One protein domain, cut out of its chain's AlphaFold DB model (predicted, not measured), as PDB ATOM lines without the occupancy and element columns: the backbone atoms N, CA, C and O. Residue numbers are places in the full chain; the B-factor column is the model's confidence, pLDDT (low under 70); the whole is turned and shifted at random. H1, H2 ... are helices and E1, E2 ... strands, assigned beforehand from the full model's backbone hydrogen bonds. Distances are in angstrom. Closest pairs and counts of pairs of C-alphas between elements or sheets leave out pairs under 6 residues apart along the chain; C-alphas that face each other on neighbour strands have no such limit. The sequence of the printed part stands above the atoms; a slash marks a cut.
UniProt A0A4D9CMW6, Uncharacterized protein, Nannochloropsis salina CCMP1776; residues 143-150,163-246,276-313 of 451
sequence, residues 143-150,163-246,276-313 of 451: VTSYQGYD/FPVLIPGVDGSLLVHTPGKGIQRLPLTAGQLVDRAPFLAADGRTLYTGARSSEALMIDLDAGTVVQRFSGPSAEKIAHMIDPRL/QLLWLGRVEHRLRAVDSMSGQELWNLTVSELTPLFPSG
ATOM      1  N   VAL A 143     -38.593 -18.380   3.178       95.00
ATOM      2  CA  VAL A 143     -38.491 -18.117   4.604       95.00
ATOM      3  C   VAL A 143     -38.037 -19.386   5.304       95.00
ATOM      4  O   VAL A 143     -38.681 -20.426   5.189       95.00
ATOM      5  N   THR A 144     -36.940 -19.301   6.050       93.50
ATOM      6  CA  THR A 144     -36.530 -20.342   6.996       93.50
ATOM      7  C   THR A 144     -36.164 -19.700   8.321       93.50
ATOM      8  O   THR A 144     -35.602 -18.607   8.369       93.50
ATOM      9  N   SER A 145     -36.495 -20.370   9.415       91.69
ATOM     10  CA  SER A 145     -36.098 -19.955  10.755       91.69
ATOM     11  C   SER A 145     -35.668 -21.182  11.530       91.69
ATOM     12  O   SER A 145     -36.403 -22.168  11.578       91.69
ATOM     13  N   TYR A 146     -34.509 -21.103  12.158       89.44
ATOM     14  CA  TYR A 146     -34.031 -22.105  13.092       89.44
ATOM     15  C   TYR A 146     -33.827 -21.440  14.443       89.44
ATOM     16  O   TYR A 146     -33.230 -20.369  14.534       89.44
ATOM     17  N   GLN A 147     -34.315 -22.084  15.492       86.25
ATOM     18  CA  GLN A 147     -34.082 -21.662  16.863       86.25
ATOM     19  C   GLN A 147     -33.387 -22.829  17.548       86.25
ATOM     20  O   GLN A 147     -33.942 -23.926  17.601       86.25
ATOM     21  N   GLY A 148     -32.152 -22.602  17.999       74.88
ATOM     22  CA  GLY A 148     -31.325 -23.602  18.661       74.88
ATOM     23  C   GLY A 148     -31.824 -23.872  20.075       74.88
ATOM     24  O   GLY A 148     -31.149 -23.540  21.043       74.88
ATOM     25  N   TYR A 149     -33.022 -24.448  20.201       66.44
ATOM     26  CA  TYR A 149     -33.511 -25.041  21.444       66.44
ATOM     27  C   TYR A 149     -32.899 -26.426  21.588       66.44
ATOM     28  O   TYR A 149     -33.587 -27.433  21.467       66.44
ATOM     29  N   ASP A 150     -31.597 -26.480  21.807       60.84
ATOM     30  CA  ASP A 150     -30.945 -27.750  22.087       60.84
ATOM     31  C   ASP A 150     -30.221 -27.623  23.413       60.84
ATOM     32  O   ASP A 150     -29.005 -27.527  23.482       60.84
ATOM     33  N   PHE A 163     -37.351 -17.940  25.862       76.38
ATOM     34  CA  PHE A 163     -36.815 -16.866  25.042       76.38
ATOM     35  C   PHE A 163     -37.790 -16.377  23.962       76.38
ATOM     36  O   PHE A 163     -38.697 -17.111  23.557       76.38
ATOM     37  N   PRO A 164     -37.621 -15.119  23.514       84.75
ATOM     38  CA  PRO A 164     -38.364 -14.543  22.397       84.75
ATOM     39  C   PRO A 164     -38.283 -15.413  21.134       84.75
ATOM     40  O   PRO A 164     -37.197 -15.755  20.673       84.75
ATOM     41  N   VAL A 165     -39.438 -15.706  20.535       88.81
ATOM     42  CA  VAL A 165     -39.541 -16.381  19.233       88.81
ATOM     43  C   VAL A 165     -39.594 -15.310  18.147       88.81
ATOM     44  O   VAL A 165     -40.486 -14.458  18.150       88.81
ATOM     45  N   LEU A 166     -38.652 -15.356  17.207       91.44
ATOM     46  CA  LEU A 166     -38.640 -14.470  16.046       91.44
ATOM     47  C   LEU A 166     -39.537 -15.051  14.943       91.44
ATOM     48  O   LEU A 166     -39.344 -16.190  14.523       91.44
ATOM     49  N   ILE A 167     -40.501 -14.266  14.467       93.50
ATOM     50  CA  ILE A 167     -41.445 -14.647  13.415       93.50
ATOM     51  C   ILE A 167     -41.237 -13.699  12.223       93.50
ATOM     52  O   ILE A 167     -41.527 -12.503  12.331       93.50
ATOM     53  N   PRO A 168     -40.719 -14.190  11.088       93.81
ATOM     54  CA  PRO A 168     -40.563 -13.382   9.883       93.81
ATOM     55  C   PRO A 168     -41.907 -13.106   9.199       93.81
ATOM     56  O   PRO A 168     -42.752 -13.988   9.052       93.81
ATOM     57  N   GLY A 169     -42.080 -11.871   8.738       91.19
ATOM     58  CA  GLY A 169     -43.135 -11.463   7.822       91.19
ATOM     59  C   GLY A 169     -42.703 -11.612   6.362       91.19
ATOM     60  O   GLY A 169     -41.521 -11.534   6.030       91.19
ATOM     61  N   VAL A 170     -43.682 -11.781   5.473       84.88
ATOM     62  CA  VAL A 170     -43.465 -11.884   4.014       84.88
ATOM     63  C   VAL A 170     -42.908 -10.601   3.386       84.88
ATOM     64  O   VAL A 170     -42.318 -10.649   2.316       84.88
ATOM     65  N   ASP A 171     -43.086  -9.458   4.049       87.75
ATOM     66  CA  ASP A 171     -42.558  -8.140   3.668       87.75
ATOM     67  C   ASP A 171     -41.150  -7.879   4.238       87.75
ATOM     68  O   ASP A 171     -40.683  -6.741   4.257       87.75
ATOM     69  N   GLY A 172     -40.510  -8.907   4.799       89.81
ATOM     70  CA  GLY A 172     -39.248  -8.779   5.521       89.81
ATOM     71  C   GLY A 172     -39.387  -8.130   6.899       89.81
ATOM     72  O   GLY A 172     -38.371  -7.935   7.574       89.81
ATOM     73  N   SER A 173     -40.600  -7.790   7.356       94.88
ATOM     74  CA  SER A 173     -40.808  -7.345   8.735       94.88
ATOM     75  C   SER A 173     -40.512  -8.466   9.722       94.88
ATOM     76  O   SER A 173     -40.586  -9.647   9.397       94.88
ATOM     77  N   LEU A 174     -40.146  -8.092  10.943       95.00
ATOM     78  CA  LEU A 174     -39.862  -9.049  11.999       95.00
ATOM     79  C   LEU A 174     -40.838  -8.835  13.141       95.00
ATOM     80  O   LEU A 174     -41.025  -7.713  13.618       95.00
ATOM     81  N   LEU A 175     -41.463  -9.921  13.567       95.50
ATOM     82  CA  LEU A 175     -42.293  -9.981  14.753       95.50
ATOM     83  C   LEU A 175     -41.533 -10.764  15.824       95.50
ATOM     84  O   LEU A 175     -40.797 -11.702  15.527       95.50
ATOM     85  N   VAL A 176     -41.718 -10.381  17.077       92.75
ATOM     86  CA  VAL A 176     -41.164 -11.074  18.234       92.75
ATOM     87  C   VAL A 176     -42.313 -11.475  19.120       92.75
ATOM     88  O   VAL A 176     -43.088 -10.627  19.554       92.75
ATOM     89  N   HIS A 177     -42.421 -12.766  19.390       91.75
ATOM     90  CA  HIS A 177     -43.307 -13.273  20.416       91.75
ATOM     91  C   HIS A 177     -42.512 -13.462  21.704       91.75
ATOM     92  O   HIS A 177     -41.680 -14.364  21.806       91.75
ATOM     93  N   THR A 178     -42.768 -12.607  22.691       89.44
ATOM     94  CA  THR A 178     -42.186 -12.733  24.028       89.44
ATOM     95  C   THR A 178     -43.252 -13.280  24.979       89.44
ATOM     96  O   THR A 178     -44.319 -12.664  25.100       89.44
ATOM     97  N   PRO A 179     -42.990 -14.393  25.692       85.06
ATOM     98  CA  PRO A 179     -43.917 -14.917  26.692       85.06
ATOM     99  C   PRO A 179     -44.356 -13.829  27.681       85.06
ATOM    100  O   PRO A 179     -43.536 -13.060  28.182       85.06
ATOM    101  N   GLY A 180     -45.663 -13.717  27.919       90.00
ATOM    102  CA  GLY A 180     -46.255 -12.705  28.803       90.00
ATOM    103  C   GLY A 180     -46.390 -11.294  28.211       90.00
ATOM    104  O   GLY A 180     -47.233 -10.538  28.683       90.00
ATOM    105  N   LYS A 181     -45.631 -10.931  27.166       92.19
ATOM    106  CA  LYS A 181     -45.757  -9.625  26.476       92.19
ATOM    107  C   LYS A 181     -46.495  -9.704  25.135       92.19
ATOM    108  O   LYS A 181     -46.904  -8.673  24.609       92.19
ATOM    109  N   GLY A 182     -46.684 -10.908  24.594       93.88
ATOM    110  CA  GLY A 182     -47.381 -11.139  23.329       93.88
ATOM    111  C   GLY A 182     -46.492 -10.917  22.105       93.88
ATOM    112  O   GLY A 182     -45.269 -11.042  22.177       93.88
ATOM    113  N   ILE A 183     -47.124 -10.637  20.962       96.12
ATOM    114  CA  ILE A 183     -46.449 -10.430  19.675       96.12
ATOM    115  C   ILE A 183     -46.214  -8.932  19.458       96.12
ATOM    116  O   ILE A 183     -47.160  -8.147  19.435       96.12
ATOM    117  N   GLN A 184     -44.961  -8.544  19.236       96.81
ATOM    118  CA  GLN A 184     -44.553  -7.175  18.936       96.81
ATOM    119  C   GLN A 184     -43.837  -7.103  17.586       96.81
ATOM    120  O   GLN A 184     -42.979  -7.924  17.284       96.81
ATOM    121  N   ARG A 185     -44.145  -6.087  16.775       96.00
ATOM    122  CA  ARG A 185     -43.394  -5.796  15.545       96.00
ATOM    123  C   ARG A 185     -42.113  -5.032  15.866       96.00
ATOM    124  O   ARG A 185     -42.165  -4.003  16.537       96.00
ATOM    125  N   LEU A 186     -40.982  -5.498  15.342       94.81
ATOM    126  CA  LEU A 186     -39.715  -4.781  15.423       94.81
ATOM    127  C   LEU A 186     -39.709  -3.569  14.479       94.81
ATOM    128  O   LEU A 186     -40.273  -3.625  13.382       94.81
ATOM    129  N   PRO A 187     -39.021  -2.474  14.851       95.69
ATOM    130  CA  PRO A 187     -38.898  -1.271  14.028       95.69
ATOM    131  C   PRO A 187     -37.892  -1.428  12.873       95.69
ATOM    132  O   PRO A 187     -37.470  -0.429  12.291       95.69
ATOM    133  N   LEU A 188     -37.453  -2.657  12.592       95.06
ATOM    134  CA  LEU A 188     -36.453  -2.997  11.587       95.06
ATOM    135  C   LEU A 188     -36.900  -4.227  10.797       95.06
ATOM    136  O   LEU A 188     -37.502  -5.146  11.355       95.06
ATOM    137  N   THR A 189     -36.580  -4.241   9.505       96.12
ATOM    138  CA  THR A 189     -36.733  -5.425   8.650       96.12
ATOM    139  C   THR A 189     -35.502  -6.331   8.728       96.12
ATOM    140  O   THR A 189     -34.429  -5.908   9.167       96.12
ATOM    141  N   ALA A 190     -35.633  -7.572   8.255       95.50
ATOM    142  CA  ALA A 190     -34.520  -8.509   8.120       95.50
ATOM    143  C   ALA A 190     -33.369  -7.915   7.288       95.50
ATOM    144  O   ALA A 190     -32.219  -7.952   7.724       95.50
ATOM    145  N   GLY A 191     -33.675  -7.289   6.145       95.75
ATOM    146  CA  GLY A 191     -32.673  -6.625   5.306       95.75
ATOM    147  C   GLY A 191     -31.938  -5.498   6.033       95.75
ATOM    148  O   GLY A 191     -30.712  -5.455   6.022       95.75
ATOM    149  N   GLN A 192     -32.661  -4.655   6.778       96.06
ATOM    150  CA  GLN A 192     -32.042  -3.584   7.564       96.06
ATOM    151  C   GLN A 192     -31.140  -4.110   8.689       96.06
ATOM    152  O   GLN A 192     -30.144  -3.467   9.017       96.06
ATOM    153  N   LEU A 193     -31.476  -5.252   9.299       95.75
ATOM    154  CA  LEU A 193     -30.599  -5.895  10.282       95.75
ATOM    155  C   LEU A 193     -29.349  -6.478   9.635       95.75
ATOM    156  O   LEU A 193     -28.260  -6.304  10.179       95.75
ATOM    157  N   VAL A 194     -29.489  -7.111   8.470       96.81
ATOM    158  CA  VAL A 194     -28.350  -7.621   7.698       96.81
ATOM    159  C   VAL A 194     -27.404  -6.490   7.297       96.81
ATOM    160  O   VAL A 194     -26.200  -6.622   7.492       96.81
ATOM    161  N   ASP A 195     -27.930  -5.357   6.830       95.94
ATOM    162  CA  ASP A 195     -27.123  -4.196   6.424       95.94
ATOM    163  C   ASP A 195     -26.362  -3.543   7.591       95.94
ATOM    164  O   ASP A 195     -25.358  -2.857   7.386       95.94
ATOM    165  N   ARG A 196     -26.843  -3.732   8.824       95.75
ATOM    166  CA  ARG A 196     -26.225  -3.203  10.050       95.75
ATOM    167  C   ARG A 196     -25.291  -4.192  10.731       95.75
ATOM    168  O   ARG A 196     -24.581  -3.810  11.658       95.75
ATOM    169  N   ALA A 197     -25.308  -5.448  10.309       95.94
ATOM    170  CA  ALA A 197     -24.428  -6.462  10.845       95.94
ATOM    171  C   ALA A 197     -22.971  -6.247  10.374       95.94
ATOM    172  O   ALA A 197     -22.740  -5.750   9.269       95.94
ATOM    173  N   PRO A 198     -21.969  -6.654  11.173       97.50
ATOM    174  CA  PRO A 198     -22.101  -7.273  12.491       97.50
ATOM    175  C   PRO A 198     -22.322  -6.249  13.619       97.50
ATOM    176  O   PRO A 198     -21.740  -5.166  13.600       97.50
ATOM    177  N   PHE A 199     -23.111  -6.612  14.637       96.31
ATOM    178  CA  PHE A 199     -23.261  -5.805  15.856       96.31
ATOM    179  C   PHE A 199     -23.515  -6.670  17.098       96.31
ATOM    180  O   PHE A 199     -24.055  -7.769  17.004       96.31
ATOM    181  N   LEU A 200     -23.118  -6.169  18.269       95.44
ATOM    182  CA  LEU A 200     -23.334  -6.816  19.566       95.44
ATOM    183  C   LEU A 200     -24.623  -6.273  20.203       95.44
ATOM    184  O   LEU A 200     -24.869  -5.066  20.129       95.44
ATOM    185  N   ALA A 201     -25.441  -7.135  20.808       92.75
ATOM    186  CA  ALA A 201     -26.624  -6.709  21.562       92.75
ATOM    187  C   ALA A 201     -26.231  -5.989  22.866       92.75
ATOM    188  O   ALA A 201     -25.076  -6.061  23.296       92.75
ATOM    189  N   ALA A 202     -27.178  -5.311  23.531       90.69
ATOM    190  CA  ALA A 202     -26.869  -4.624  24.791       90.69
ATOM    191  C   ALA A 202     -26.547  -5.583  25.947       90.69
ATOM    192  O   ALA A 202     -25.932  -5.165  26.927       90.69
ATOM    193  N   ASP A 203     -26.906  -6.865  25.824       88.94
ATOM    194  CA  ASP A 203     -26.483  -7.917  26.754       88.94
ATOM    195  C   ASP A 203     -24.959  -8.161  26.734       88.94
ATOM    196  O   ASP A 203     -24.424  -8.810  27.632       88.94
ATOM    197  N   GLY A 204     -24.255  -7.652  25.714       94.69
ATOM    198  CA  GLY A 204     -22.824  -7.851  25.505       94.69
ATOM    199  C   GLY A 204     -22.424  -9.293  25.173       94.69
ATOM    200  O   GLY A 204     -21.231  -9.585  25.122       94.69
ATOM    201  N   ARG A 205     -23.395 -10.189  24.968       93.06
ATOM    202  CA  ARG A 205     -23.204 -11.635  24.799       93.06
ATOM    203  C   ARG A 205     -23.731 -12.146  23.466       93.06
ATOM    204  O   ARG A 205     -23.220 -13.137  22.960       93.06
ATOM    205  N   THR A 206     -24.724 -11.494  22.879       93.25
ATOM    206  CA  THR A 206     -25.300 -11.925  21.606       93.25
ATOM    207  C   THR A 206     -24.695 -11.121  20.458       93.25
ATOM    208  O   THR A 206     -24.897  -9.911  20.351       93.25
ATOM    209  N   LEU A 207     -23.945 -11.789  19.581       96.31
ATOM    210  CA  LEU A 207     -23.404 -11.225  18.348       96.31
ATOM    211  C   LEU A 207     -24.355 -11.505  17.184       96.31
ATOM    212  O   LEU A 207     -24.581 -12.655  16.807       96.31
ATOM    213  N   TYR A 208     -24.852 -10.441  16.566       96.12
ATOM    214  CA  TYR A 208     -25.620 -10.519  15.334       96.12
ATOM    215  C   TYR A 208     -24.696 -10.466  14.129       96.12
ATOM    216  O   TYR A 208     -23.886  -9.549  13.981       96.12
ATOM    217  N   THR A 209     -24.855 -11.436  13.236       97.94
ATOM    218  CA  THR A 209     -24.176 -11.478  11.941       97.94
ATOM    219  C   THR A 209     -25.206 -11.550  10.824       97.94
ATOM    220  O   THR A 209     -26.291 -12.106  10.994       97.94
ATOM    221  N   GLY A 210     -24.880 -10.948   9.685       97.00
ATOM    222  CA  GLY A 210     -25.778 -10.816   8.550       97.00
ATOM    223  C   GLY A 210     -25.046 -11.130   7.256       97.00
ATOM    224  O   GLY A 210     -23.873 -10.793   7.103       97.00
ATOM    225  N   ALA A 211     -25.736 -11.772   6.325       96.81
ATOM    226  CA  ALA A 211     -25.267 -11.978   4.968       96.81
ATOM    227  C   ALA A 211     -26.400 -11.686   3.986       96.81
ATOM    228  O   ALA A 211     -27.553 -12.043   4.222       96.81
ATOM    229  N   ARG A 212     -26.052 -11.049   2.872       95.44
ATOM    230  CA  ARG A 212     -26.956 -10.796   1.756       95.44
ATOM    231  C   ARG A 212     -26.402 -11.475   0.514       95.44
ATOM    232  O   ARG A 212     -25.228 -11.295   0.192       95.44
ATOM    233  N   SER A 213     -27.237 -12.230  -0.186       94.94
ATOM    234  CA  SER A 213     -26.911 -12.801  -1.491       94.94
ATOM    235  C   SER A 213     -27.975 -12.434  -2.509       94.94
ATOM    236  O   SER A 213     -29.166 -12.528  -2.238       94.94
ATOM    237  N   SER A 214     -27.526 -12.023  -3.690       94.38
ATOM    238  CA  SER A 214     -28.393 -11.653  -4.803       94.38
ATOM    239  C   SER A 214     -28.161 -12.619  -5.964       94.38
ATOM    240  O   SER A 214     -27.014 -12.958  -6.282       94.38
ATOM    241  N   GLU A 215     -29.244 -13.049  -6.600       95.50
ATOM    242  CA  GLU A 215     -29.251 -13.894  -7.790       95.50
ATOM    243  C   GLU A 215     -30.220 -13.323  -8.833       95.50
ATOM    244  O   GLU A 215     -31.295 -12.837  -8.493       95.50
ATOM    245  N   ALA A 216     -29.848 -13.372 -10.109       95.38
ATOM    246  CA  ALA A 216     -30.748 -13.090 -11.221       95.38
ATOM    247  C   ALA A 216     -30.958 -14.363 -12.047       95.38
ATOM    248  O   ALA A 216     -30.004 -15.056 -12.410       95.38
ATOM    249  N   LEU A 217     -32.213 -14.651 -12.360       95.94
ATOM    250  CA  LEU A 217     -32.664 -15.808 -13.118       95.94
ATOM    251  C   LEU A 217     -33.219 -15.319 -14.455       95.94
ATOM    252  O   LEU A 217     -34.102 -14.465 -14.480       95.94
ATOM    253  N   MET A 218     -32.722 -15.867 -15.561       96.12
ATOM    254  CA  MET A 218     -33.287 -15.667 -16.895       96.12
ATOM    255  C   MET A 218     -34.103 -16.902 -17.266       96.12
ATOM    256  O   MET A 218     -33.554 -18.000 -17.340       96.12
ATOM    257  N   ILE A 219     -35.402 -16.731 -17.488       96.44
ATOM    258  CA  ILE A 219     -36.388 -17.805 -17.637       96.44
ATOM    259  C   ILE A 219     -36.995 -17.738 -19.042       96.44
ATOM    260  O   ILE A 219     -37.405 -16.667 -19.486       96.44
ATOM    261  N   ASP A 220     -37.069 -18.875 -19.735       94.88
ATOM    262  CA  ASP A 220     -37.853 -19.023 -20.966       94.88
ATOM    263  C   ASP A 220     -39.334 -19.094 -20.572       94.88
ATOM    264  O   ASP A 220     -39.769 -20.072 -19.965       94.88
ATOM    265  N   LEU A 221     -40.095 -18.038 -20.864       93.25
ATOM    266  CA  LEU A 221     -41.478 -17.882 -20.411       93.25
ATOM    267  C   LEU A 221     -42.420 -18.919 -21.043       93.25
ATOM    268  O   LEU A 221     -43.418 -19.286 -20.425       93.25
ATOM    269  N   ASP A 222     -42.103 -19.410 -22.247       91.69
ATOM    270  CA  ASP A 222     -42.898 -20.442 -22.921       91.69
ATOM    271  C   ASP A 222     -42.696 -21.812 -22.249       91.69
ATOM    272  O   ASP A 222     -43.654 -22.554 -22.032       91.69
ATOM    273  N   ALA A 223     -41.445 -22.143 -21.913       93.06
ATOM    274  CA  ALA A 223     -41.071 -23.455 -21.380       93.06
ATOM    275  C   ALA A 223     -41.075 -23.534 -19.843       93.06
ATOM    276  O   ALA A 223     -41.053 -24.632 -19.291       93.06
ATOM    277  N   GLY A 224     -41.028 -22.394 -19.148       94.94
ATOM    278  CA  GLY A 224     -40.831 -22.330 -17.699       94.94
ATOM    279  C   GLY A 224     -39.452 -22.789 -17.234       94.94
ATOM    280  O   GLY A 224     -39.283 -23.145 -16.072       94.94
ATOM    281  N   THR A 225     -38.465 -22.831 -18.134       96.38
ATOM    282  CA  THR A 225     -37.119 -23.326 -17.820       96.38
ATOM    283  C   THR A 225     -36.158 -22.175 -17.558       96.38
ATOM    284  O   THR A 225     -36.170 -21.155 -18.250       96.38
ATOM    285  N   VAL A 226     -35.298 -22.331 -16.551       96.75
ATOM    286  CA  VAL A 226     -34.233 -21.365 -16.260       96.75
ATOM    287  C   VAL A 226     -33.130 -21.528 -17.307       96.75
ATOM    288  O   VAL A 226     -32.417 -22.528 -17.321       96.75
ATOM    289  N   VAL A 227     -32.991 -20.537 -18.186       96.75
ATOM    290  CA  VAL A 227     -31.972 -20.487 -19.243       96.75
ATOM    291  C   VAL A 227     -30.605 -20.147 -18.661       96.75
ATOM    292  O   VAL A 227     -29.596 -20.710 -19.080       96.75
ATOM    293  N   GLN A 228     -30.559 -19.216 -17.703       95.62
ATOM    294  CA  GLN A 228     -29.309 -18.778 -17.086       95.62
ATOM    295  C   GLN A 228     -29.519 -18.301 -15.649       95.62
ATOM    296  O   GLN A 228     -30.540 -17.692 -15.331       95.62
ATOM    297  N   ARG A 229     -28.520 -18.558 -14.802       95.50
ATOM    298  CA  ARG A 229     -28.426 -18.068 -13.423       95.50
ATOM    299  C   ARG A 229     -27.199 -17.182 -13.275       95.50
ATOM    300  O   ARG A 229     -26.128 -17.516 -13.786       95.50
ATOM    301  N   PHE A 230     -27.351 -16.070 -12.572       94.19
ATOM    302  CA  PHE A 230     -26.274 -15.134 -12.278       94.19
ATOM    303  C   PHE A 230     -26.231 -14.890 -10.776       94.19
ATOM    304  O   PHE A 230     -27.181 -14.339 -10.233       94.19
ATOM    305  N   SER A 231     -25.134 -15.252 -10.114       92.62
ATOM    306  CA  SER A 231     -24.997 -15.132  -8.656       92.62
ATOM    307  C   SER A 231     -23.837 -14.209  -8.265       92.62
ATOM    308  O   SER A 231     -22.897 -13.987  -9.037       92.62
ATOM    309  N   GLY A 232     -23.883 -13.688  -7.037       83.12
ATOM    310  CA  GLY A 232     -22.798 -12.909  -6.432       83.12
ATOM    311  C   GLY A 232     -22.833 -11.418  -6.798       83.12
ATOM    312  O   GLY A 232     -23.865 -10.920  -7.245       83.12
ATOM    313  N   PRO A 233     -21.718 -10.674  -6.654       72.44
ATOM    314  CA  PRO A 233     -21.694  -9.229  -6.927       72.44
ATOM    315  C   PRO A 233     -22.013  -8.898  -8.394       72.44
ATOM    316  O   PRO A 233     -22.425  -7.786  -8.719       72.44
ATOM    317  N   SER A 234     -21.859  -9.875  -9.294       61.06
ATOM    318  CA  SER A 234     -22.281  -9.754 -10.688       61.06
ATOM    319  C   SER A 234     -23.803  -9.647 -10.823       61.06
ATOM    320  O   SER A 234     -24.272  -8.923 -11.691       61.06
ATOM    321  N   ALA A 235     -24.584 -10.304  -9.959       64.56
ATOM    322  CA  ALA A 235     -26.044 -10.221  -9.979       64.56
ATOM    323  C   ALA A 235     -26.538  -8.825  -9.581       64.56
ATOM    324  O   ALA A 235     -27.422  -8.285 -10.237       64.56
ATOM    325  N   GLU A 236     -25.916  -8.203  -8.573       64.75
ATOM    326  CA  GLU A 236     -26.184  -6.801  -8.217       64.75
ATOM    327  C   GLU A 236     -25.827  -5.879  -9.378       64.75
ATOM    328  O   GLU A 236     -26.623  -5.032  -9.778       64.75
ATOM    329  N   LYS A 237     -24.660  -6.099  -9.995       67.31
ATOM    330  CA  LYS A 237     -24.263  -5.352 -11.187       67.31
ATOM    331  C   LYS A 237     -25.254  -5.544 -12.333       67.31
ATOM    332  O   LYS A 237     -25.529  -4.573 -13.015       67.31
ATOM    333  N   ILE A 238     -25.794  -6.744 -12.548       65.25
ATOM    334  CA  ILE A 238     -26.803  -7.014 -13.583       65.25
ATOM    335  C   ILE A 238     -28.120  -6.316 -13.245       65.25
ATOM    336  O   ILE A 238     -28.678  -5.666 -14.121       65.25
ATOM    337  N   ALA A 239     -28.574  -6.364 -11.991       60.12
ATOM    338  CA  ALA A 239     -29.754  -5.625 -11.549       60.12
ATOM    339  C   ALA A 239     -29.600  -4.112 -11.792       60.12
ATOM    340  O   ALA A 239     -30.524  -3.478 -12.291       60.12
ATOM    341  N   HIS A 240     -28.408  -3.556 -11.543       62.66
ATOM    342  CA  HIS A 240     -28.082  -2.159 -11.851       62.66
ATOM    343  C   HIS A 240     -27.862  -1.887 -13.349       62.66
ATOM    344  O   HIS A 240     -28.153  -0.799 -13.826       62.66
ATOM    345  N   MET A 241     -27.346  -2.849 -14.111       57.78
ATOM    346  CA  MET A 241     -27.103  -2.731 -15.556       57.78
ATOM    347  C   MET A 241     -28.401  -2.810 -16.363       57.78
ATOM    348  O   MET A 241     -28.477  -2.328 -17.489       57.78
ATOM    349  N   ILE A 242     -29.433  -3.403 -15.767       60.94
ATOM    350  CA  ILE A 242     -30.802  -3.373 -16.260       60.94
ATOM    351  C   ILE A 242     -31.438  -1.975 -16.036       60.94
ATOM    352  O   ILE A 242     -32.582  -1.786 -16.422       60.94
ATOM    353  N   ASP A 243     -30.727  -0.959 -15.515       49.62
ATOM    354  CA  ASP A 243     -31.113   0.468 -15.579       49.62
ATOM    355  C   ASP A 243     -30.750   1.060 -16.964       49.62
ATOM    356  O   ASP A 243     -29.582   1.044 -17.371       49.62
ATOM    357  N   PRO A 244     -31.711   1.599 -17.739       46.47
ATOM    358  CA  PRO A 244     -31.515   1.884 -19.157       46.47
ATOM    359  C   PRO A 244     -30.774   3.207 -19.361       46.47
ATOM    360  O   PRO A 244     -30.356   3.519 -20.476       46.47
ATOM    361  N   ARG A 245     -30.613   4.018 -18.305       45.75
ATOM    362  CA  ARG A 245     -30.020   5.356 -18.411       45.75
ATOM    363  C   ARG A 245     -28.523   5.315 -18.677       45.75
ATOM    364  O   ARG A 245     -27.968   6.309 -19.133       45.75
ATOM    365  N   LEU A 246     -27.874   4.180 -18.421       44.97
ATOM    366  CA  LEU A 246     -26.435   4.016 -18.621       44.97
ATOM    367  C   LEU A 246     -26.078   3.284 -19.917       44.97
ATOM    368  O   LEU A 246     -24.896   3.192 -20.252       44.97
ATOM    369  N   GLN A 276     -39.709 -15.601 -25.532       91.38
ATOM    370  CA  GLN A 276     -39.981 -14.590 -24.521       91.38
ATOM    371  C   GLN A 276     -39.162 -14.923 -23.275       91.38
ATOM    372  O   GLN A 276     -39.247 -16.030 -22.752       91.38
ATOM    373  N   LEU A 277     -38.340 -13.976 -22.823       93.75
ATOM    374  CA  LEU A 277     -37.487 -14.152 -21.652       93.75
ATOM    375  C   LEU A 277     -38.012 -13.298 -20.498       93.75
ATOM    376  O   LEU A 277     -38.224 -12.096 -20.662       93.75
ATOM    377  N   LEU A 278     -38.192 -13.921 -19.338       94.25
ATOM    378  CA  LEU A 278     -38.499 -13.267 -18.073       94.25
ATOM    379  C   LEU A 278     -37.229 -13.212 -17.227       94.25
ATOM    380  O   LEU A 278     -36.540 -14.219 -17.081       94.25
ATOM    381  N   TRP A 279     -36.942 -12.055 -16.639       95.25
ATOM    382  CA  TRP A 279     -35.874 -11.926 -15.657       95.25
ATOM    383  C   TRP A 279     -36.475 -11.821 -14.259       95.25
ATOM    384  O   TRP A 279     -37.390 -11.032 -14.022       95.25
ATOM    385  N   LEU A 280     -35.965 -12.621 -13.330       96.12
ATOM    386  CA  LEU A 280     -36.411 -12.658 -11.942       96.12
ATOM    387  C   LEU A 280     -35.201 -12.492 -11.028       96.12
ATOM    388  O   LEU A 280     -34.244 -13.254 -11.111       96.12
ATOM    389  N   GLY A 281     -35.234 -11.485 -10.171       95.44
ATOM    390  CA  GLY A 281     -34.253 -11.264  -9.123       95.44
ATOM    391  C   GLY A 281     -34.680 -11.988  -7.857       95.44
ATOM    392  O   GLY A 281     -35.849 -11.935  -7.479       95.44
ATOM    393  N   ARG A 282     -33.732 -12.640  -7.196       95.44
ATOM    394  CA  ARG A 282     -33.886 -13.227  -5.873       95.44
ATOM    395  C   ARG A 282     -32.860 -12.594  -4.942       95.44
ATOM    396  O   ARG A 282     -31.664 -12.656  -5.219       95.44
ATOM    397  N   VAL A 283     -33.314 -11.985  -3.853       94.94
ATOM    398  CA  VAL A 283     -32.433 -11.432  -2.813       94.94
ATOM    399  C   VAL A 283     -32.685 -12.190  -1.529       94.94
ATOM    400  O   VAL A 283     -33.808 -12.217  -1.050       94.94
ATOM    401  N   GLU A 284     -31.650 -12.800  -0.976       95.88
ATOM    402  CA  GLU A 284     -31.697 -13.570   0.257       95.88
ATOM    403  C   GLU A 284     -30.945 -12.826   1.365       95.88
ATOM    404  O   GLU A 284     -29.779 -12.458   1.213       95.88
ATOM    405  N   HIS A 285     -31.626 -12.619   2.485       96.19
ATOM    406  CA  HIS A 285     -31.129 -12.004   3.707       96.19
ATOM    407  C   HIS A 285     -31.016 -13.084   4.779       96.19
ATOM    408  O   HIS A 285     -32.024 -13.617   5.243       96.19
ATOM    409  N   ARG A 286     -29.789 -13.407   5.185       96.94
ATOM    410  CA  ARG A 286     -29.493 -14.345   6.270       96.94
ATOM    411  C   ARG A 286     -29.055 -13.574   7.498       96.94
ATOM    412  O   ARG A 286     -28.054 -12.866   7.446       96.94
ATOM    413  N   LEU A 287     -29.761 -13.754   8.600       96.69
ATOM    414  CA  LEU A 287     -29.433 -13.203   9.905       96.69
ATOM    415  C   LEU A 287     -29.135 -14.353  10.866       96.69
ATOM    416  O   LEU A 287     -29.830 -15.367  10.862       96.69
ATOM    417  N   ARG A 288     -28.105 -14.204  11.692       96.50
ATOM    418  CA  ARG A 288     -27.757 -15.173  12.733       96.50
ATOM    419  C   ARG A 288     -27.468 -14.450  14.032       96.50
ATOM    420  O   ARG A 288     -26.779 -13.428  14.017       96.50
ATOM    421  N   ALA A 289     -27.940 -15.014  15.131       94.31
ATOM    422  CA  ALA A 289     -27.516 -14.648  16.470       94.31
ATOM    423  C   ALA A 289     -26.586 -15.735  17.003       94.31
ATOM    424  O   ALA A 289     -26.914 -16.921  16.964       94.31
ATOM    425  N   VAL A 290     -25.420 -15.328  17.486       95.50
ATOM    426  CA  VAL A 290     -24.371 -16.224  17.971       95.50
ATOM    427  C   VAL A 290     -23.968 -15.773  19.371       95.50
ATOM    428  O   VAL A 290     -23.781 -14.578  19.592       95.50
ATOM    429  N   ASP A 291     -23.819 -16.697  20.318       94.38
ATOM    430  CA  ASP A 291     -23.202 -16.386  21.611       94.38
ATOM    431  C   ASP A 291     -21.737 -15.998  21.360       94.38
ATOM    432  O   ASP A 291     -20.941 -16.783  20.844       94.38
ATOM    433  N   SER A 292     -21.371 -14.764  21.695       95.88
ATOM    434  CA  SER A 292     -20.055 -14.194  21.416       95.88
ATOM    435  C   SER A 292     -18.923 -14.880  22.181       95.88
ATOM    436  O   SER A 292     -17.764 -14.726  21.805       95.88
ATOM    437  N   MET A 293     -19.240 -15.603  23.259       95.06
ATOM    438  CA  MET A 293     -18.272 -16.323  24.084       95.06
ATOM    439  C   MET A 293     -18.071 -17.755  23.595       95.06
ATOM    440  O   MET A 293     -16.932 -18.206  23.491       95.06
ATOM    441  N   SER A 294     -19.161 -18.478  23.315       94.94
ATOM    442  CA  SER A 294     -19.088 -19.891  22.910       94.94
ATOM    443  C   SER A 294     -19.006 -20.091  21.394       94.94
ATOM    444  O   SER A 294     -18.589 -21.155  20.941       94.94
ATOM    445  N   GLY A 295     -19.411 -19.095  20.603       94.69
ATOM    446  CA  GLY A 295     -19.577 -19.213  19.155       94.69
ATOM    447  C   GLY A 295     -20.779 -20.068  18.739       94.69
ATOM    448  O   GLY A 295     -20.936 -20.335  17.548       94.69
ATOM    449  N   GLN A 296     -21.615 -20.514  19.684       92.94
ATOM    450  CA  GLN A 296     -22.803 -21.303  19.371       92.94
ATOM    451  C   GLN A 296     -23.894 -20.428  18.759       92.94
ATOM    452  O   GLN A 296     -24.177 -19.326  19.232       92.94
ATOM    453  N   GLU A 297     -24.516 -20.936  17.700       92.75
ATOM    454  CA  GLU A 297     -25.637 -20.275  17.045       92.75
ATOM    455  C   GLU A 297     -26.892 -20.411  17.916       92.75
ATOM    456  O   GLU A 297     -27.379 -21.514  18.150       92.75
ATOM    457  N   LEU A 298     -27.403 -19.279  18.401       90.75
ATOM    458  CA  LEU A 298     -28.622 -19.215  19.208       90.75
ATOM    459  C   LEU A 298     -29.857 -19.386  18.321       90.75
ATOM    460  O   LEU A 298     -30.805 -20.090  18.663       90.75
ATOM    461  N   TRP A 299     -29.838 -18.737  17.157       92.44
ATOM    462  CA  TRP A 299     -30.861 -18.862  16.129       92.44
ATOM    463  C   TRP A 299     -30.363 -18.321  14.789       92.44
ATOM    464  O   TRP A 299     -29.447 -17.493  14.723       92.44
ATOM    465  N   ASN A 300     -31.019 -18.746  13.711       94.94
ATOM    466  CA  ASN A 300     -30.876 -18.150  12.392       94.94
ATOM    467  C   ASN A 300     -32.234 -17.862  11.749       94.94
ATOM    468  O   ASN A 300     -33.254 -18.482  12.052       94.94
ATOM    469  N   LEU A 301     -32.223 -16.886  10.853       95.50
ATOM    470  CA  LEU A 301     -33.346 -16.523  10.015       95.50
ATOM    471  C   LEU A 301     -32.835 -16.299   8.595       95.50
ATOM    472  O   LEU A 301     -31.869 -15.570   8.386       95.50
ATOM    473  N   THR A 302     -33.537 -16.857   7.619       96.06
ATOM    474  CA  THR A 302     -33.363 -16.528   6.208       96.06
ATOM    475  C   THR A 302     -34.675 -16.001   5.651       96.06
ATOM    476  O   THR A 302     -35.702 -16.666   5.766       96.06
ATOM    477  N   VAL A 303     -34.640 -14.824   5.028       96.31
ATOM    478  CA  VAL A 303     -35.769 -14.250   4.285       96.31
ATOM    479  C   VAL A 303     -35.305 -13.931   2.874       96.31
ATOM    480  O   VAL A 303     -34.314 -13.230   2.692       96.31
ATOM    481  N   SER A 304     -36.017 -14.438   1.876       95.88
ATOM    482  CA  SER A 304     -35.759 -14.191   0.466       95.88
ATOM    483  C   SER A 304     -36.923 -13.458  -0.185       95.88
ATOM    484  O   SER A 304     -38.087 -13.763   0.059       95.88
ATOM    485  N   GLU A 305     -36.591 -12.536  -1.076       94.12
ATOM    486  CA  GLU A 305     -37.530 -11.736  -1.848       94.12
ATOM    487  C   GLU A 305     -37.368 -12.056  -3.335       94.12
ATOM    488  O   GLU A 305     -36.247 -12.117  -3.844       94.12
ATOM    489  N   LEU A 306     -38.489 -12.243  -4.034       95.00
ATOM    490  CA  LEU A 306     -38.533 -12.412  -5.484       95.00
ATOM    491  C   LEU A 306     -39.044 -11.124  -6.126       95.00
ATOM    492  O   LEU A 306     -40.147 -10.670  -5.832       95.00
ATOM    493  N   THR A 307     -38.250 -10.543  -7.019       94.25
ATOM    494  CA  THR A 307     -38.561  -9.279  -7.691       94.25
ATOM    495  C   THR A 307     -38.468  -9.462  -9.201       94.25
ATOM    496  O   THR A 307     -37.410  -9.852  -9.694       94.25
ATOM    497  N   PRO A 308     -39.531  -9.190  -9.977       93.12
ATOM    498  CA  PRO A 308     -39.427  -9.208 -11.429       93.12
ATOM    499  C   PRO A 308     -38.443  -8.125 -11.883       93.12
ATOM    500  O   PRO A 308     -38.565  -6.958 -11.513       93.12
ATOM    501  N   LEU A 309     -37.464  -8.512 -12.694       91.81
ATOM    502  CA  LEU A 309     -36.520  -7.583 -13.297       91.81
ATOM    503  C   LEU A 309     -37.039  -7.272 -14.695       91.81
ATOM    504  O   LEU A 309     -37.036  -8.120 -15.585       91.81
ATOM    505  N   PHE A 310     -37.534  -6.061 -14.901       82.19
ATOM    506  CA  PHE A 310     -37.930  -5.644 -16.237       82.19
ATOM    507  C   PHE A 310     -36.727  -5.007 -16.923       82.19
ATOM    508  O   PHE A 310     -36.147  -4.086 -16.346       82.19
ATOM    509  N   PRO A 311     -36.356  -5.439 -18.146       68.25
ATOM    510  CA  PRO A 311     -35.510  -4.620 -18.991       68.25
ATOM    511  C   PRO A 311     -36.243  -3.298 -19.154       68.25
ATOM    512  O   PRO A 311     -37.324  -3.225 -19.734       68.25
ATOM    513  N   SER A 312     -35.677  -2.269 -18.558       56.84
ATOM    514  CA  SER A 312     -36.204  -0.914 -18.450       56.84
ATOM    515  C   SER A 312     -36.182  -0.173 -19.797       56.84
ATOM    516  O   SER A 312     -35.876   1.007 -19.897       56.84
ATOM    517  N   GLY A 313     -36.559  -0.837 -20.887       53.25
ATOM    518  CA  GLY A 313     -37.045  -0.111 -22.053       53.25
ATOM    519  C   GLY A 313     -38.298   0.687 -21.668       53.25
ATOM    520  O   GLY A 313     -38.936   0.364 -20.663       53.25
TER     521      GLY A 313
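What this domain is: This is residues 143 to 150, 163 to 246 and 276 to 313 of the 451 residues of an uncharacterized protein of Nannochloropsis salina CCMP1776 (UniProt A0A4D9CMW6). A long, twisted ribbon of three strands, E5, E7 and E8, runs lengthwise through the domain, widened to a five-stranded sheet by E1 beside E8 toward one end and by E6 beside E5 at the other. A small three-stranded sheet, E2 E3 E4, sits next to E1 in the same half, and H1 leads from it onto E5 and E7, while H2 covers part of E5 in the other half. The printed part has 130 residues, with eight named strands and two named helices in the order E1 E2 E3 E4 H1 E5 E6 H2 E7 E8; the class is mostly strand. The larger sheet has the order E1 E8 E7 E5 E6 and the smaller one E2 E3 E4, both antiparallel. The whole is elongated and loose, with a radius of gyration of the C-alphas of 18.0 A and spans of 53 by 28 by 27 A.

How they stand to each other: E1, residues 143 to 147, is an edge strand of the larger sheet and the antiparallel neighbour of E8, residues 297 to 309, at 176 degrees; N 144 and O 302 are 2.9 A apart, within hydrogen-bond range. E2, residues 165 to 168, has Pro 168 as its closest residue to E1, the C-alphas of Val 143 and Pro 168 being 7.4 A apart. E2, E3, residues 173 to 178, and E4, residues 182 to 189, form a meander, each strand the antiparallel neighbour of the one before. Both of its pairs are hairpins: N 167 and O 175 are 2.8 A apart in E2 and E3, and N 176 and O 184 are 2.8 A apart in E3 and E4, within hydrogen-bond range. E4 bends by 50 degrees at residue 186. H1, residues 190 to 196, is on the smaller sheet, with the C-alphas of Ser 173 and Ala 190 closest to E3 at 6.4 A. H1 is also on the larger sheet at a height of 6.9 A, over E5, residues 206 to 220, with the closest C-alphas, Val 194 and Gly 210, 4.2 A apart. On the local plane H1 and E5 stand at 59.5 degrees, only just slantwise to the strands. Residues 199 to 200 pair with residues 207 to 208 of E5, antiparallel. E5 and E6, residues 225 to 231, are a hairpin at 142 degrees; N 216 and O 230 are 2.8 A apart, within hydrogen-bond range. H2, residues 233 to 241, is on the larger sheet at a height of 8.6 A, over E5, slantwise to the strands at 52 degrees on the local plane; the closest C-alphas, Glu 215 and Ala 235, are 5.3 A apart. H1 and H2 are apart. E7, residues 277 to 291, is the antiparallel neighbour of E5 at 167 degrees, with N 213 and O 284 2.9 A apart, and forms a hairpin with E8, with N 303 and O 285 2.9 A apart, both within hydrogen-bond range. Every O i to N i+4 pair in H1 and H2 is within hydrogen-bond range.

Where its parts are: E1 begins at C-alpha 143, (-38.491, -18.117, 4.604), and is 13.5 A long; E2 is 9.9 A, E3 16.3 A and E4 19.0 A. H1 measures 10.0 A. E5 runs 44.9 A from C-alpha 206, (-25.300, -11.925, 21.606), to C-alpha 220. E6 is 17.3 A and H2 12.1 A. E7 is 45.6 A, and E8, 34.6 A, ends at C-alpha 309, (-36.520, -7.583, -13.297).

The domain as a whole: The two C-alphas farthest apart are those of Gly 180 and Leu 246, 54.1 A. Residues 151 to 162 are not printed, with 12.7 A from C-alpha 150 to C-alpha 163, nor are residues 247 to 275, with 23.8 A from C-alpha 246 to C-alpha 276. Of the links printed whole, H1 to E5 is short and the others are tight. The mean pLDDT of the printed part is 88.6; residues 149 to 150, 234 to 246 and 311 to 313 are under 70.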